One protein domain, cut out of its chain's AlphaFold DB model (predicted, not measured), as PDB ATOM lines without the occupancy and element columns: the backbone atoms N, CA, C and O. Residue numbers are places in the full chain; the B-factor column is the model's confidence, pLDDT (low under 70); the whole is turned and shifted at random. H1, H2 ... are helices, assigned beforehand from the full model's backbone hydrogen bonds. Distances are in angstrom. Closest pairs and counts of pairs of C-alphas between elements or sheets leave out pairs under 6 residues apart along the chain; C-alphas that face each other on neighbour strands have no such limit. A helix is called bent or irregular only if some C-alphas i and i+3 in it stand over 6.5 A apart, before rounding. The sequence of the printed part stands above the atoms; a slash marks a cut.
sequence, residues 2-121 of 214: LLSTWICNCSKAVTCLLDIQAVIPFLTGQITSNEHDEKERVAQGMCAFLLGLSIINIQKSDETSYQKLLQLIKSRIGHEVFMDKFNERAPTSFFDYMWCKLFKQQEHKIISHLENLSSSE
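AT A GLANCE: This is residues 2 to 121 of the 214 residues of the protein "(salmon louse) hypothetical protein" of Lepeophtheirus salmonis (UniProt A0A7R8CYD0). A long helix, H4, runs through the middle of a rounded body, and the other helices pack round it. The bent helix H7 crosses one side of it, with its arm H7b packing on H4, while H5 folds back from the far end of H4 as a hairpin and H1, H2, H3 and H6 cover other sides. The printed part has 120 residues with seven named helices, H1 to H7 in order, and no named strand; its class is all helix. It is compact, with a radius of gyration of the C-alphas of 13.6 A and spans of 37 by 29 by 27 A.

IN THESE COORDINATES: H7, the longest helix by residues, runs from residue 97 to 119. By its hydrogen bonds it was assigned as one helix, but it is bent: C-alphas 105 and 108 are 7.0 A apart. Its arms are H7a, residues 97 to 105, 12.3 A long, and H7b, residues 108 to 119, 16.2 A, ending at C-alpha 119 at (-50.342, 39.168, -15.540). H4, residues 38 to 58, is 30.5 A long and begins at C-alpha 38 at (-32.894, 30.425, 10.288). H5, residues 63 to 77, is 20.4 A long and is neither bent nor irregular, but only just: C-alphas 74 and 77 are 6.2 A apart. The others are H1, residues 2 to 7, from C-alpha 2 at (-35.603, 13.787, -1.388); H2, residues 11 to 19; H3, residues 23 to 32; and H6, residues 79 to 87.

HOW THE PARTS SIT: H4 is the hub, touching six helices. H7b touches it about perpendicular, at 74 degrees, with the closest C-alphas those of Gly 52 and Ile 110, 5.7 A apart. H7a touches no helix. H6 touches H4 at a steep tilt of 64 degrees, closest at the C-alphas of Gly 45 and Phe 86, 4.8 A. H3 touches H4 at a steep tilt of 50 degrees, closest at Ile 31 and Gln 44, C-alphas 5.1 A apart. H4 and H5 form a helical hairpin, opposite ways at a shallow tilt of 29 degrees; the C-alphas of Ile 58 and Tyr 66, the closest, are 5.9 A apart. H1 touches H4 at a shallow tilt of 18 degrees, the same way, closest at the C-alphas of Ser 4 and Leu 50, 5.9 A. H2 touches H4 with the C-alphas of Ser 11 and Asn 57 closest, 5.3 A. H1 and H6 are apart. Every O i to N i+4 pair is within hydrogen-bond range in H1 to H6 and H7a, and 7 of 8 in H7b.

THE WHOLE: The two C-alphas farthest apart are those of Ser 93 and Glu 121, 39.0 A. The printed part has no cut and no long link. The mean pLDDT of the printed part is 82.8; it is under 70 at residue 36 and in residues 59 to 63, 89 to 92 and 117 to 121.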
ATOM      1  N   LEU A   2     -35.164  15.046  -0.763       88.62
ATOM      2  CA  LEU A   2     -35.603  13.787  -1.388       88.62
ATOM      3  C   LEU A   2     -36.954  13.901  -2.107       88.62
ATOM      4  O   LEU A   2     -37.055  13.542  -3.276       88.62
ATOM      5  N   LEU A   3     -37.966  14.454  -1.428       88.69
ATOM      6  CA  LEU A   3     -39.296  14.655  -2.011       88.69
ATOM      7  C   LEU A   3     -39.239  15.519  -3.274       88.69
ATOM      8  O   LEU A   3     -39.868  15.171  -4.263       88.69
ATOM      9  N   SER A   4     -38.437  16.589  -3.272       88.44
ATOM     10  CA  SER A   4     -38.286  17.481  -4.427       88.44
ATOM     11  C   SER A   4     -37.743  16.735  -5.645       88.44
ATOM     12  O   SER A   4     -38.227  16.931  -6.755       88.44
ATOM     13  N   THR A   5     -36.766  15.850  -5.435       89.25
ATOM     14  CA  THR A   5     -36.210  14.994  -6.489       89.25
ATOM     15  C   THR A   5     -37.218  13.948  -6.956       89.25
ATOM     16  O   THR A   5     -37.309  13.686  -8.150       89.25
ATOM     17  N   TRP A   6     -37.994  13.374  -6.033       89.88
ATOM     18  CA  TRP A   6     -38.978  12.335  -6.340       89.88
ATOM     19  C   TRP A   6     -40.148  12.851  -7.183       89.88
ATOM     20  O   TRP A   6     -40.562  12.191  -8.135       89.88
ATOM     21  N   ILE A   7     -40.659  14.042  -6.862       88.81
ATOM     22  CA  ILE A   7     -41.786  14.638  -7.587       88.81
ATOM     23  C   ILE A   7     -41.364  15.338  -8.882       88.81
ATOM     24  O   ILE A   7     -42.193  15.568  -9.763       88.81
ATOM     25  N   CYS A   8     -40.082  15.683  -9.025       85.50
ATOM     26  CA  CYS A   8     -39.592  16.362 -10.214       85.50
ATOM     27  C   CYS A   8     -39.788  15.490 -11.462       85.50
ATOM     28  O   CYS A   8     -39.292  14.370 -11.536       85.50
ATOM     29  N   ASN A   9     -40.464  16.036 -12.479       81.94
ATOM     30  CA  ASN A   9     -40.780  15.358 -13.739       81.94
ATOM     31  C   ASN A   9     -41.618  14.072 -13.581       81.94
ATOM     32  O   ASN A   9     -41.682  13.273 -14.515       81.94
ATOM     33  N   CYS A  10     -42.284  13.868 -12.440       86.25
ATOM     34  CA  CYS A  10     -43.110  12.689 -12.194       86.25
ATOM     35  C   CYS A  10     -44.506  13.087 -11.703       86.25
ATOM     36  O   CYS A  10     -44.754  13.205 -10.505       86.25
ATOM     37  N   SER A  11     -45.448  13.247 -12.637       83.19
ATOM     38  CA  SER A  11     -46.817  13.669 -12.301       83.19
ATOM     39  C   SER A  11     -47.539  12.670 -11.380       83.19
ATOM     40  O   SER A  11     -48.195  13.070 -10.426       83.19
ATOM     41  N   LYS A  12     -47.306  11.358 -11.561       84.69
ATOM     42  CA  LYS A  12     -47.868  10.308 -10.688       84.69
ATOM     43  C   LYS A  12     -47.398  10.417  -9.233       84.69
ATOM     44  O   LYS A  12     -48.190  10.190  -8.322       84.69
ATOM     45  N   ALA A  13     -46.124  10.755  -9.011       87.19
ATOM     46  CA  ALA A  13     -45.594  10.957  -7.662       87.19
ATOM     47  C   ALA A  13     -46.241  12.176  -6.995       87.19
ATOM     48  O   ALA A  13     -46.542  12.134  -5.806       87.19
ATOM     49  N   VAL A  14     -46.526  13.228  -7.771       86.69
ATOM     50  CA  VAL A  14     -47.255  14.395  -7.267       86.69
ATOM     51  C   VAL A  14     -48.690  14.033  -6.892       86.69
ATOM     52  O   VAL A  14     -49.118  14.379  -5.798       86.69
ATOM     53  N   THR A  15     -49.421  13.296  -7.736       84.25
ATOM     54  CA  THR A  15     -50.787  12.852  -7.406       84.25
ATOM     55  C   THR A  15     -50.807  12.031  -6.119       84.25
ATOM     56  O   THR A  15     -51.635  12.285  -5.255       84.25
ATOM     57  N   CYS A  16     -49.860  11.105  -5.945       87.31
ATOM     58  CA  CYS A  16     -49.749  10.306  -4.723       87.31
ATOM     59  C   CYS A  16     -49.427  11.161  -3.485       87.31
ATOM     60  O   CYS A  16     -49.976  10.915  -2.415       87.31
ATOM     61  N   LEU A  17     -48.577  12.182  -3.625       87.31
ATOM     62  CA  LEU A  17     -48.274  13.120  -2.543       87.31
ATOM     63  C   LEU A  17     -49.499  13.971  -2.163       87.31
ATOM     64  O   LEU A  17     -49.719  14.223  -0.981       87.31
ATOM     65  N   LEU A  18     -50.285  14.407  -3.151       84.81
ATOM     66  CA  LEU A  18     -51.479  15.233  -2.948       84.81
ATOM     67  C   LEU A  18     -52.703  14.464  -2.453       84.81
ATOM     68  O   LEU A  18     -53.573  15.063  -1.827       84.81
ATOM     69  N   ASP A  19     -52.764  13.159  -2.706       86.38
ATOM     70  CA  ASP A  19     -53.813  12.284  -2.176       86.38
ATOM     71  C   ASP A  19     -53.788  12.239  -0.634       86.38
ATOM     72  O   ASP A  19     -54.802  12.038   0.037       86.38
ATOM     73  N   ILE A  20     -52.623  12.523  -0.041       89.44
ATOM     74  CA  ILE A  20     -52.463  12.658   1.404       89.44
ATOM     75  C   ILE A  20     -53.063  13.996   1.864       89.44
ATOM     76  O   ILE A  20     -52.432  15.051   1.782       89.44
ATOM     77  N   GLN A  21     -54.260  13.936   2.453       85.12
ATOM     78  CA  GLN A  21     -55.030  15.113   2.889       85.12
ATOM     79  C   GLN A  21     -54.276  16.074   3.827       85.12
ATOM     80  O   GLN A  21     -54.571  17.266   3.848       85.12
ATOM     81  N   ALA A  22     -53.299  15.584   4.596       90.31
ATOM     82  CA  ALA A  22     -52.529  16.395   5.540       90.31
ATOM     83  C   ALA A  22     -51.404  17.222   4.889       90.31
ATOM     84  O   ALA A  22     -50.944  18.195   5.486       90.31
ATOM     85  N   VAL A  23     -50.958  16.867   3.679       89.88
ATOM     86  CA  VAL A  23     -49.769  17.478   3.061       89.88
ATOM     87  C   VAL A  23     -50.019  18.931   2.678       89.88
ATOM     88  O   VAL A  23     -49.210  19.795   3.002       89.88
ATOM     89  N   ILE A  24     -51.142  19.228   2.025       88.25
ATOM     90  CA  ILE A  24     -51.452  20.592   1.579       88.25
ATOM     91  C   ILE A  24     -51.676  21.571   2.742       88.25
ATOM     92  O   ILE A  24     -51.068  22.646   2.713       88.25
ATOM     93  N   PRO A  25     -52.461  21.235   3.785       88.62
ATOM     94  CA  PRO A  25     -52.572  22.068   4.979       88.62
ATOM     95  C   PRO A  25     -51.226  22.294   5.672       88.62
ATOM     96  O   PRO A  25     -50.933  23.419   6.063       88.62
ATOM     97  N   PHE A  26     -50.389  21.255   5.771       91.38
ATOM     98  CA  PHE A  26     -49.053  21.368   6.355       91.38
ATOM     99  C   PHE A  26     -48.153  22.317   5.555       91.38
ATOM    100  O   PHE A  26     -47.592  23.249   6.122       91.38
ATOM    101  N   LEU A  27     -48.045  22.127   4.234       89.94
ATOM    102  CA  LEU A  27     -47.220  22.981   3.374       89.94
ATOM    103  C   LEU A  27     -47.690  24.436   3.418       89.94
ATOM    104  O   LEU A  27     -46.868  25.336   3.557       89.94
ATOM    105  N   THR A  28     -49.004  24.657   3.344       89.12
ATOM    106  CA  THR A  28     -49.597  25.999   3.416       89.12
ATOM    107  C   THR A  28     -49.291  26.652   4.761       89.12
ATOM    108  O   THR A  28     -48.785  27.767   4.781       89.12
ATOM    109  N   GLY A  29     -49.526  25.937   5.868       89.88
ATOM    110  CA  GLY A  29     -49.260  26.426   7.221       89.88
ATOM    111  C   GLY A  29     -47.798  26.806   7.432       89.88
ATOM    112  O   GLY A  29     -47.528  27.888   7.947       89.88
ATOM    113  N   GLN A  30     -46.867  25.976   6.946       89.88
ATOM    114  CA  GLN A  30     -45.439  26.287   6.996       89.88
ATOM    115  C   GLN A  30     -45.116  27.559   6.209       89.88
ATOM    116  O   GLN A  30     -44.478  28.445   6.755       89.88
ATOM    117  N   ILE A  31     -45.580  27.695   4.962       89.69
ATOM    118  CA  ILE A  31     -45.273  28.876   4.131       89.69
ATOM    119  C   ILE A  31     -45.843  30.162   4.752       89.69
ATOM    120  O   ILE A  31     -45.202  31.205   4.695       89.69
ATOM    121  N   THR A  32     -47.022  30.096   5.374       89.25
ATOM    122  CA  THR A  32     -47.649  31.254   6.037       89.25
ATOM    123  C   THR A  32     -47.105  31.544   7.436       89.25
ATOM    124  O   THR A  32     -47.492  32.545   8.039       89.25
ATOM    125  N   SER A  33     -46.256  30.674   7.986       88.06
ATOM    126  CA  SER A  33     -45.705  30.870   9.325       88.06
ATOM    127  C   SER A  33     -44.761  32.074   9.341       88.06
ATOM    128  O   SER A  33     -43.921  32.244   8.456       88.06
ATOM    129  N   ASN A  34     -44.887  32.913  10.372       82.62
ATOM    130  CA  ASN A  34     -44.071  34.120  10.538       82.62
ATOM    131  C   ASN A  34     -42.823  33.878  11.403       82.62
ATOM    132  O   ASN A  34     -42.280  34.792  12.020       82.62
ATOM    133  N   GLU A  35     -42.406  32.621  11.489       77.69
ATOM    134  CA  GLU A  35     -41.226  32.180  12.215       77.69
ATOM    135  C   GLU A  35     -39.937  32.823  11.676       77.69
ATOM    136  O   GLU A  35     -39.740  32.983  10.467       77.69
ATOM    137  N   HIS A  36     -39.055  33.215  12.598       69.50
ATOM    138  CA  HIS A  36     -37.839  33.971  12.296       69.50
ATOM    139  C   HIS A  36     -36.552  33.177  12.522       69.50
ATOM    140  O   HIS A  36     -35.475  33.700  12.216       69.50
ATOM    141  N   ASP A  37     -36.612  31.926  12.972       84.44
ATOM    142  CA  ASP A  37     -35.407  31.114  13.100       84.44
ATOM    143  C   ASP A  37     -34.875  30.718  11.720       84.44
ATOM    144  O   ASP A  37     -35.620  30.417  10.788       84.44
ATOM    145  N   GLU A  38     -33.550  30.718  11.568       82.00
ATOM    146  CA  GLU A  38     -32.894  30.425  10.288       82.00
ATOM    147  C   GLU A  38     -33.316  29.051   9.745       82.00
ATOM    148  O   GLU A  38     -33.658  28.919   8.574       82.00
ATOM    149  N   LYS A  39     -33.381  28.038  10.618       83.31
ATOM    150  CA  LYS A  39     -33.787  26.669  10.261       83.31
ATOM    151  C   LYS A  39     -35.239  26.587   9.793       83.31
ATOM    152  O   LYS A  39     -35.544  25.806   8.893       83.31
ATOM    153  N   GLU A  40     -36.115  27.379  10.398       87.06
ATOM    154  CA  GLU A  40     -37.531  27.431  10.042       87.06
ATOM    155  C   GLU A  40     -37.700  28.127   8.694       87.06
ATOM    156  O   GLU A  40     -38.329  27.555   7.809       87.06
ATOM    157  N   ARG A  41     -37.007  29.248   8.457       85.19
ATOM    158  CA  ARG A  41     -36.962  29.910   7.138       85.19
ATOM    159  C   ARG A  41     -36.482  28.975   6.024       85.19
ATOM    160  O   ARG A  41     -37.104  28.893   4.968       85.19
ATOM    161  N   VAL A  42     -35.440  28.174   6.280       86.50
ATOM    162  CA  VAL A  42     -34.996  27.122   5.343       86.50
ATOM    163  C   VAL A  42     -36.122  26.128   5.040       86.50
ATOM    164  O   VAL A  42     -36.345  25.769   3.880       86.50
ATOM    165  N   ALA A  43     -36.832  25.660   6.067       87.69
ATOM    166  CA  ALA A  43     -37.936  24.722   5.898       87.69
ATOM    167  C   ALA A  43     -39.105  25.346   5.118       87.69
ATOM    168  O   ALA A  43     -39.661  24.690   4.236       87.69
ATOM    169  N   GLN A  44     -39.433  26.612   5.381       89.88
ATOM    170  CA  GLN A  44     -40.466  27.375   4.675       89.88
ATOM    171  C   GLN A  44     -40.146  27.507   3.185       89.88
ATOM    172  O   GLN A  44     -40.982  27.146   2.353       89.88
ATOM    173  N   GLY A  45     -38.920  27.909   2.837       88.75
ATOM    174  CA  GLY A  45     -38.476  27.989   1.444       88.75
ATOM    175  C   GLY A  45     -38.480  26.630   0.739       88.75
ATOM    176  O   GLY A  45     -38.892  26.517  -0.418       88.75
ATOM    177  N   MET A  46     -38.128  25.547   1.442       89.19
ATOM    178  CA  MET A  46     -38.264  24.191   0.895       89.19
ATOM    179  C   MET A  46     -39.726  23.789   0.656       89.19
ATOM    180  O   MET A  46     -40.013  23.139  -0.354       89.19
ATOM    181  N   CYS A  47     -40.644  24.152   1.554       90.94
ATOM    182  CA  CYS A  47     -42.077  23.903   1.394       90.94
ATOM    183  C   CYS A  47     -42.654  24.700   0.217       90.94
ATOM    184  O   CYS A  47     -43.372  24.124  -0.603       90.94
ATOM    185  N   ALA A  48     -42.277  25.975   0.076       91.00
ATOM    186  CA  ALA A  48     -42.644  26.807  -1.069       91.00
ATOM    187  C   ALA A  48     -42.144  26.189  -2.384       91.00
ATOM    188  O   ALA A  48     -42.909  26.042  -3.338       91.00
ATOM    189  N   PHE A  49     -40.894  25.717  -2.414       90.94
ATOM    190  CA  PHE A  49     -40.335  25.032  -3.578       90.94
ATOM    191  C   PHE A  49     -41.071  23.734  -3.930       90.94
ATOM    192  O   PHE A  49     -41.365  23.491  -5.100       90.94
ATOM    193  N   LEU A  50     -41.406  22.903  -2.939       91.25
ATOM    194  CA  LEU A  50     -42.185  21.678  -3.151       91.25
ATOM    195  C   LEU A  50     -43.583  21.970  -3.705       91.25
ATOM    196  O   LEU A  50     -44.042  21.261  -4.606       91.25
ATOM    197  N   LEU A  51     -44.246  23.013  -3.203       89.81
ATOM    198  CA  LEU A  51     -45.562  23.420  -3.685       89.81
ATOM    199  C   LEU A  51     -45.484  23.935  -5.130       89.81
ATOM    200  O   LEU A  51     -46.230  23.460  -5.985       89.81
ATOM    201  N   GLY A  52     -44.520  24.810  -5.438       89.44
ATOM    202  CA  GLY A  52     -44.285  25.307  -6.798       89.44
ATOM    203  C   GLY A  52     -43.938  24.196  -7.796       89.44
ATOM    204  O   GLY A  52     -44.478  24.152  -8.903       89.44
ATOM    205  N   LEU A  53     -43.107  23.228  -7.393       89.25
ATOM    206  CA  LEU A  53     -42.827  22.034  -8.196       89.25
ATOM    207  C   LEU A  53     -44.082  21.198  -8.455       89.25
ATOM    208  O   LEU A  53     -44.242  20.659  -9.552       89.25
ATOM    209  N   SER A  54     -44.953  21.057  -7.457       88.44
ATOM    210  CA  SER A  54     -46.189  20.286  -7.595       88.44
ATOM    211  C   SER A  54     -47.095  20.911  -8.658       88.44
ATOM    212  O   SER A  54     -47.597  20.197  -9.522       88.44
ATOM    213  N   ILE A  55     -47.204  22.241  -8.685       86.00
ATOM    214  CA  ILE A  55     -48.006  22.986  -9.668       86.00
ATOM    215  C   ILE A  55     -47.541  22.719 -11.103       86.00
ATOM    216  O   ILE A  55     -48.345  22.298 -11.936       86.00
ATOM    217  N   ILE A  56     -46.243  22.879 -11.384       85.75
ATOM    218  CA  ILE A  56     -45.692  22.657 -12.734       85.75
ATOM    219  C   ILE A  56     -45.921  21.218 -13.206       85.75
ATOM    220  O   ILE A  56     -46.189  20.963 -14.382       85.75
ATOM    221  N   ASN A  57     -45.761  20.249 -12.307       81.06
ATOM    222  CA  ASN A  57     -45.819  18.837 -12.671       81.06
ATOM    223  C   ASN A  57     -47.265  18.307 -12.790       81.06
ATOM    224  O   ASN A  57     -47.480  17.338 -13.524       81.06
ATOM    225  N   ILE A  58     -48.250  18.924 -12.123       77.56
ATOM    226  CA  ILE A  58     -49.683  18.574 -12.250       77.56
ATOM    227  C   ILE A  58     -50.302  19.165 -13.507       77.56
ATOM    228  O   ILE A  58     -51.138  18.494 -14.107       77.56
ATOM    229  N   GLN A  59     -49.874  20.357 -13.944       64.06
ATOM    230  CA  GLN A  59     -50.398  21.010 -15.154       64.06
ATOM    231  C   GLN A  59     -50.422  20.063 -16.369       64.06
ATOM    232  O   GLN A  59     -51.280  20.154 -17.237       64.06
ATOM    233  N   LYS A  60     -49.491  19.104 -16.426       58.91
ATOM    234  CA  LYS A  60     -49.401  18.120 -17.511       58.91
ATOM    235  C   LYS A  60     -50.391  16.949 -17.416       58.91
ATOM    236  O   LYS A  60     -50.425  16.153 -18.348       58.91
ATOM    237  N   SER A  61     -51.133  16.789 -16.317       59.94
ATOM    238  CA  SER A  61     -51.931  15.584 -16.043       59.94
ATOM    239  C   SER A  61     -53.358  15.835 -15.551       59.94
ATOM    240  O   SER A  61     -54.220  15.037 -15.901       59.94
ATOM    241  N   ASP A  62     -53.623  16.865 -14.735       67.94
ATOM    242  CA  ASP A  62     -54.959  17.103 -14.159       67.94
ATOM    243  C   ASP A  62     -55.236  18.597 -13.906       67.94
ATOM    244  O   ASP A  62     -54.793  19.181 -12.913       67.94
ATOM    245  N   GLU A  63     -56.022  19.197 -14.800       69.50
ATOM    246  CA  GLU A  63     -56.412  20.611 -14.751       69.50
ATOM    247  C   GLU A  63     -57.223  20.956 -13.486       69.50
ATOM    248  O   GLU A  63     -57.070  22.033 -12.917       69.50
ATOM    249  N   THR A  64     -58.043  20.034 -12.969       70.62
ATOM    250  CA  THR A  64     -58.918  20.327 -11.817       70.62
ATOM    251  C   THR A  64     -58.114  20.449 -10.525       70.62
ATOM    252  O   THR A  64     -58.344  21.349  -9.713       70.62
ATOM    253  N   SER A  65     -57.155  19.546 -10.320       73.12
ATOM    254  CA  SER A  65     -56.265  19.580  -9.156       73.12
ATOM    255  C   SER A  65     -55.270  20.739  -9.234       73.12
ATOM    256  O   SER A  65     -54.970  21.361  -8.214       73.12
ATOM    257  N   TYR A  66     -54.817  21.077 -10.445       80.19
ATOM    258  CA  TYR A  66     -53.989  22.252 -10.708       80.19
ATOM    259  C   TYR A  66     -54.682  23.553 -10.272       80.19
ATOM    260  O   TYR A  66     -54.118  24.311  -9.481       80.19
ATOM    261  N   GLN A  67     -55.931  23.772 -10.701       73.94
ATOM    262  CA  GLN A  67     -56.697  24.976 -10.356       73.94
ATOM    263  C   GLN A  67     -56.931  25.107  -8.844       73.94
ATOM    264  O   GLN A  67     -56.788  26.193  -8.285       73.94
ATOM    265  N   LYS A  68     -57.200  23.994  -8.147       78.94
ATOM    266  CA  LYS A  68     -57.325  23.983  -6.678       78.94
ATOM    267  C   LYS A  68     -56.034  24.428  -5.989       78.94
ATOM    268  O   LYS A  68     -56.087  25.241  -5.068       78.94
ATOM    269  N   LEU A  69     -54.880  23.918  -6.426       80.75
ATOM    270  CA  LEU A  69     -53.581  24.307  -5.866       80.75
ATOM    271  C   LEU A  69     -53.260  25.775  -6.133       80.75
ATOM    272  O   LEU A  69     -52.756  26.471  -5.254       80.75
ATOM    273  N   LEU A  70     -53.593  26.261  -7.326       80.81
ATOM    274  CA  LEU A  70     -53.388  27.655  -7.682       80.81
ATOM    275  C   LEU A  70     -54.268  28.590  -6.843       80.81
ATOM    276  O   LEU A  70     -53.781  29.581  -6.298       80.81
ATOM    277  N   GLN A  71     -55.548  28.250  -6.685       80.00
ATOM    278  CA  GLN A  71     -56.472  28.997  -5.835       80.00
ATOM    279  C   GLN A  71     -56.007  29.002  -4.373       80.00
ATOM    280  O   GLN A  71     -56.151  30.018  -3.697       80.00
ATOM    281  N   LEU A  72     -55.412  27.910  -3.884       82.81
ATOM    282  CA  LEU A  72     -54.818  27.862  -2.547       82.81
ATOM    283  C   LEU A  72     -53.675  28.872  -2.394       82.81
ATOM    284  O   LEU A  72     -53.665  29.606  -1.407       82.81
ATOM    285  N   ILE A  73     -52.767  28.977  -3.371       82.12
ATOM    286  CA  ILE A  73     -51.711  30.001  -3.337       82.12
ATOM    287  C   ILE A  73     -52.325  31.401  -3.339       82.12
ATOM    288  O   ILE A  73     -51.993  32.196  -2.464       82.12
ATOM    289  N   LYS A  74     -53.256  31.696  -4.257       79.00
ATOM    290  CA  LYS A  74     -53.865  33.033  -4.360       79.00
ATOM    291  C   LYS A  74     -54.663  33.421  -3.106       79.00
ATOM    292  O   LYS A  74     -54.528  34.536  -2.620       79.00
ATOM    293  N   SER A  75     -55.479  32.511  -2.573       77.88
ATOM    294  CA  SER A  75     -56.443  32.817  -1.506       77.88
ATOM    295  C   SER A  75     -55.900  32.648  -0.088       77.88
ATOM    296  O   SER A  75     -56.432  33.281   0.821       77.88
ATOM    297  N   ARG A  76     -54.928  31.755   0.141       80.44
ATOM    298  CA  ARG A  76     -54.452  31.426   1.498       80.44
ATOM    299  C   ARG A  76     -53.054  31.944   1.792       80.44
ATOM    300  O   ARG A  76     -52.800  32.301   2.934       80.44
ATOM    301  N   ILE A  77     -52.173  31.958   0.794       83.56
ATOM    302  CA  ILE A  77     -50.773  32.358   0.973       83.56
ATOM    303  C   ILE A  77     -50.584  33.811   0.529       83.56
ATOM    304  O   ILE A  77     -50.043  34.617   1.275       83.56
ATOM    305  N   GLY A  78     -51.086  34.154  -0.657       82.19
ATOM    306  CA  GLY A  78     -50.782  35.403  -1.349       82.19
ATOM    307  C   GLY A  78     -49.536  35.254  -2.224       82.19
ATOM    308  O   GLY A  78     -48.556  34.623  -1.829       82.19
ATOM    309  N   HIS A  79     -49.580  35.821  -3.433       81.50
ATOM    310  CA  HIS A  79     -48.489  35.707  -4.406       81.50
ATOM    311  C   HIS A  79     -47.170  36.283  -3.868       81.50
ATOM    312  O   HIS A  79     -46.146  35.609  -3.919       81.50
ATOM    313  N   GLU A  80     -47.220  37.483  -3.283       83.12
ATOM    314  CA  GLU A  80     -46.053  38.163  -2.704       83.12
ATOM    315  C   GLU A  80     -45.414  37.343  -1.577       83.12
ATOM    316  O   GLU A  80     -44.226  37.047  -1.619       83.12
ATOM    317  N   VAL A  81     -46.220  36.869  -0.620       86.31
ATOM    318  CA  VAL A  81     -45.735  36.053   0.509       86.31
ATOM    319  C   VAL A  81     -45.120  34.749   0.012       86.31
ATOM    320  O   VAL A  81     -44.076  34.321   0.501       86.31
ATOM    321  N   PHE A  82     -45.748  34.112  -0.980       88.44
ATOM    322  CA  PHE A  82     -45.194  32.912  -1.588       88.44
ATOM    323  C   PHE A  82     -43.831  33.194  -2.228       88.44
ATOM    324  O   PHE A  82     -42.899  32.425  -2.005       88.44
ATOM    325  N   MET A  83     -43.703  34.279  -2.996       86.06
ATOM    326  CA  MET A  83     -42.454  34.645  -3.666       86.06
ATOM    327  C   MET A  83     -41.362  35.047  -2.682       86.06
ATOM    328  O   MET A  83     -40.226  34.610  -2.846       86.06
ATOM    329  N   ASP A  84     -41.691  35.791  -1.631       87.31
ATOM    330  CA  ASP A  84     -40.751  36.135  -0.566       87.31
ATOM    331  C   ASP A  84     -40.198  34.872   0.098       87.31
ATOM    332  O   ASP A  84     -38.984  34.679   0.160       87.31
ATOM    333  N   LYS A  85     -41.076  33.943   0.495       87.06
ATOM    334  CA  LYS A  85     -40.671  32.665   1.101       87.06
ATOM    335  C   LYS A  85     -39.940  31.744   0.136       87.06
ATOM    336  O   LYS A  85     -39.032  31.025   0.538       87.06
ATOM    337  N   PHE A  86     -40.295  31.764  -1.141       86.62
ATOM    338  CA  PHE A  86     -39.594  31.009  -2.173       86.62
ATOM    339  C   PHE A  86     -38.181  31.560  -2.429       86.62
ATOM    340  O   PHE A  86     -37.247  30.793  -2.676       86.62
ATOM    341  N   ASN A  87     -38.020  32.883  -2.338       83.75
ATOM    342  CA  ASN A  87     -36.752  33.585  -2.503       83.75
ATOM    343  C   ASN A  87     -35.897  33.610  -1.231       83.75
ATOM    344  O   ASN A  87     -34.696  33.888  -1.331       83.75
ATOM    345  N   GLU A  88     -36.463  33.282  -0.063       79.31
ATOM    346  CA  GLU A  88     -35.723  32.997   1.171       79.31
ATOM    347  C   GLU A  88     -34.823  31.772   0.953       79.31
ATOM    348  O   GLU A  88     -35.143  30.614   1.237       79.31
ATOM    349  N   ARG A  89     -33.646  32.038   0.390       65.56
ATOM    350  CA  ARG A  89     -32.635  31.022   0.149       65.56
ATOM    351  C   ARG A  89     -31.978  30.650   1.460       65.56
ATOM    352  O   ARG A  89     -31.338  31.474   2.108       65.56
ATOM    353  N   ALA A  90     -32.041  29.366   1.774       65.94
ATOM    354  CA  ALA A  90     -31.115  28.795   2.727       65.94
ATOM    355  C   ALA A  90     -29.668  28.908   2.206       65.94
ATOM    356  O   ALA A  90     -29.441  28.867   0.988       65.94
ATOM    357  N   PRO A  91     -28.677  28.983   3.105       67.06
ATOM    358  CA  PRO A  91     -27.271  28.905   2.738       67.06
ATOM    359  C   PRO A  91     -26.990  27.643   1.909       67.06
ATOM    360  O   PRO A  91     -27.437  26.549   2.253       67.06
ATOM    361  N   THR A  92     -26.204  27.765   0.837       67.56
ATOM    362  CA  THR A  92     -25.833  26.635  -0.040       67.56
ATOM    363  C   THR A  92     -25.109  25.504   0.693       67.56
ATOM    364  O   THR A  92     -25.099  24.379   0.209       67.56
ATOM    365  N   SER A  93     -24.539  25.774   1.869       74.06
ATOM    366  CA  SER A  93     -23.928  24.776   2.750       74.06
ATOM    367  C   SER A  93     -24.927  23.794   3.368       74.06
ATOM    368  O   SER A  93     -24.520  22.723   3.810       74.06
ATOM    369  N   PHE A  94     -26.219  24.132   3.407       79.00
ATOM    370  CA  PHE A  94     -27.256  23.296   4.015       79.00
ATOM    371  C   PHE A  94     -27.754  22.183   3.086       79.00
ATOM    372  O   PHE A  94     -28.417  21.243   3.526       79.00
ATOM    373  N   PHE A  95     -27.455  22.295   1.792       85.69
ATOM    374  CA  PHE A  95     -28.038  21.462   0.754       85.69
ATOM    375  C   PHE A  95     -26.970  20.768  -0.072       85.69
ATOM    376  O   PHE A  95     -25.889  21.298  -0.322       85.69
ATOM    377  N   ASP A  96     -27.298  19.571  -0.547       88.31
ATOM    378  CA  ASP A  96     -26.418  18.862  -1.456       88.31
ATOM    379  C   ASP A  96     -26.383  19.538  -2.840       88.31
ATOM    380  O   ASP A  96     -27.303  20.246  -3.270       88.31
ATOM    381  N   TYR A  97     -25.283  19.309  -3.559       88.44
ATOM    382  CA  TYR A  97     -25.049  19.911  -4.870       88.44
ATOM    383  C   TYR A  97     -26.112  19.510  -5.908       88.44
ATOM    384  O   TYR A  97     -26.488  20.326  -6.753       88.44
ATOM    385  N   MET A  98     -26.625  18.275  -5.844       87.00
ATOM    386  CA  MET A  98     -27.643  17.796  -6.783       87.00
ATOM    387  C   MET A  98     -28.964  18.527  -6.580       87.00
ATOM    388  O   MET A  98     -29.581  18.949  -7.559       87.00
ATOM    389  N   TRP A  99     -29.370  18.752  -5.334       88.94
ATOM    390  CA  TRP A  99     -30.554  19.540  -5.044       88.94
ATOM    391  C   TRP A  99     -30.370  21.008  -5.419       88.94
ATOM    392  O   TRP A  99     -31.261  21.574  -6.041       88.94
ATOM    393  N   CYS A 100     -29.214  21.619  -5.141       89.12
ATOM    394  CA  CYS A 100     -28.946  22.999  -5.565       89.12
ATOM    395  C   CYS A 100     -29.076  23.159  -7.087       89.12
ATOM    396  O   CYS A 100     -29.684  24.115  -7.576       89.12
ATOM    397  N   LYS A 101     -28.548  22.192  -7.846       88.75
ATOM    398  CA  LYS A 101     -28.683  22.139  -9.305       88.75
ATOM    399  C   LYS A 101     -30.142  21.970  -9.736       88.75
ATOM    400  O   LYS A 101     -30.589  22.670 -10.642       88.75
ATOM    401  N   LEU A 102     -30.882  21.072  -9.083       89.75
ATOM    402  CA  LEU A 102     -32.305  20.844  -9.340       89.75
ATOM    403  C   LEU A 102     -33.129  22.108  -9.087       89.75
ATOM    404  O   LEU A 102     -33.921  22.502  -9.941       89.75
ATOM    405  N   PHE A 103     -32.920  22.755  -7.939       89.19
ATOM    406  CA  PHE A 103     -33.574  24.000  -7.567       89.19
ATOM    407  C   PHE A 103     -33.349  25.050  -8.648       89.19
ATOM    408  O   PHE A 103     -34.310  25.521  -9.244       89.19
ATOM    409  N   LYS A 104     -32.088  25.313  -9.007       88.50
ATOM    410  CA  LYS A 104     -31.721  26.273 -10.058       88.50
ATOM    411  C   LYS A 104     -32.377  25.985 -11.406       88.50
ATOM    412  O   LYS A 104     -32.764  26.906 -12.115       88.50
ATOM    413  N   GLN A 105     -32.513  24.711 -11.765       90.06
ATOM    414  CA  GLN A 105     -33.115  24.302 -13.030       90.06
ATOM    415  C   GLN A 105     -34.636  24.520 -13.076       90.06
ATOM    416  O   GLN A 105     -35.191  24.726 -14.160       90.06
ATOM    417  N   GLN A 106     -35.319  24.424 -11.935       90.00
ATOM    418  CA  GLN A 106     -36.779  24.540 -11.862       90.00
ATOM    419  C   GLN A 106     -37.239  25.923 -11.380       90.00
ATOM    420  O   GLN A 106     -38.349  26.319 -11.713       90.00
ATOM    421  N   GLU A 107     -36.383  26.677 -10.683       89.25
ATOM    422  CA  GLU A 107     -36.632  28.021 -10.134       89.25
ATOM    423  C   GLU A 107     -37.265  28.948 -11.173       89.25
ATOM    424  O   GLU A 107     -38.385  29.413 -10.986       89.25
ATOM    425  N   HIS A 108     -36.607  29.128 -12.321       87.81
ATOM    426  CA  HIS A 108     -37.113  30.008 -13.377       87.81
ATOM    427  C   HIS A 108     -38.465  29.554 -13.942       87.81
ATOM    428  O   HIS A 108     -39.311  30.384 -14.260       87.81
ATOM    429  N   LYS A 109     -38.699  28.238 -14.036       89.12
ATOM    430  CA  LYS A 109     -39.979  27.713 -14.524       89.12
ATOM    431  C   LYS A 109     -41.103  27.968 -13.527       89.12
ATOM    432  O   LYS A 109     -42.207  28.262 -13.957       89.12
ATOM    433  N   ILE A 110     -40.829  27.849 -12.226       88.69
ATOM    434  CA  ILE A 110     -41.816  28.100 -11.163       88.69
ATOM    435  C   ILE A 110     -42.186  29.574 -11.154       88.69
ATOM    436  O   ILE A 110     -43.368  29.893 -11.223       88.69
ATOM    437  N   ILE A 111     -41.179  30.448 -11.143       87.88
ATOM    438  CA  ILE A 111     -41.375  31.897 -11.138       87.88
ATOM    439  C   ILE A 111     -42.153  32.328 -12.382       87.88
ATOM    440  O   ILE A 111     -43.238  32.879 -12.249       87.88
ATOM    441  N   SER A 112     -41.674  31.978 -13.580       87.25
ATOM    442  CA  SER A 112     -42.336  32.371 -14.829       87.25
ATOM    443  C   SER A 112     -43.774  31.853 -14.916       87.25
ATOM    444  O   SER A 112     -44.667  32.567 -15.363       87.25
ATOM    445  N   HIS A 113     -44.024  30.619 -14.469       84.62
ATOM    446  CA  HIS A 113     -45.367  30.045 -14.476       84.62
ATOM    447  C   HIS A 113     -46.324  30.795 -13.545       84.62
ATOM    448  O   HIS A 113     -47.463  31.056 -13.923       84.62
ATOM    449  N   LEU A 114     -45.865  31.173 -12.352       82.31
ATOM    450  CA  LEU A 114     -46.664  31.916 -11.375       82.31
ATOM    451  C   LEU A 114     -46.857  33.390 -11.766       82.31
ATOM    452  O   LEU A 114     -47.963  33.905 -11.625       82.31
ATOM    453  N   GLU A 115     -45.840  34.040 -12.335       82.69
ATOM    454  CA  GLU A 115     -45.930  35.418 -12.836       82.69
ATOM    455  C   GLU A 115     -46.928  35.532 -13.996       82.69
ATOM    456  O   GLU A 115     -47.796  36.405 -13.978       82.69
ATOM    457  N   ASN A 116     -46.906  34.598 -14.953       76.38
ATOM    458  CA  ASN A 116     -47.867  34.575 -16.064       76.38
ATOM    459  C   ASN A 116     -49.334  34.471 -15.588       76.38
ATOM    460  O   ASN A 116     -50.245  34.951 -16.266       76.38
ATOM    461  N   LEU A 117     -49.570  33.875 -14.413       66.38
ATOM    462  CA  LEU A 117     -50.892  33.749 -13.781       66.38
ATOM    463  C   LEU A 117     -51.334  35.005 -13.018       66.38
ATOM    464  O   LEU A 117     -52.505  35.100 -12.641       66.38
ATOM    465  N   SER A 118     -50.407  35.930 -12.758       62.34
ATOM    466  CA  SER A 118     -50.688  37.255 -12.198       62.34
ATOM    467  C   SER A 118     -50.930  38.298 -13.295       62.34
ATOM    468  O   SER A 118     -51.787  39.157 -13.152       62.34
ATOM    469  N   SER A 119     -50.234  38.196 -14.436       57.28
ATOM    470  CA  SER A 119     -50.342  39.168 -15.540       57.28
ATOM    471  C   SER A 119     -51.558  38.970 -16.449       57.28
ATOM    472  O   SER A 119     -51.840  39.822 -17.284       57.28
ATOM    473  N   SER A 120     -52.273  37.854 -16.308       53.66
ATOM    474  CA  SER A 120     -53.548  37.594 -16.994       53.66
ATOM    475  C   SER A 120     -54.753  38.226 -16.276       53.66
ATOM    476  O   SER A 120     -55.886  38.046 -16.708       53.66
ATOM    477  N   GLU A 121     -54.523  38.983 -15.198       45.94
ATOM    478  CA  GLU A 121     -55.557  39.729 -14.481       45.94
ATOM    479  C   GLU A 121     -55.804  41.088 -15.157       45.94
ATOM    480  O   GLU A 121     -55.314  42.131 -14.727       45.94
TER     481      GLU A 121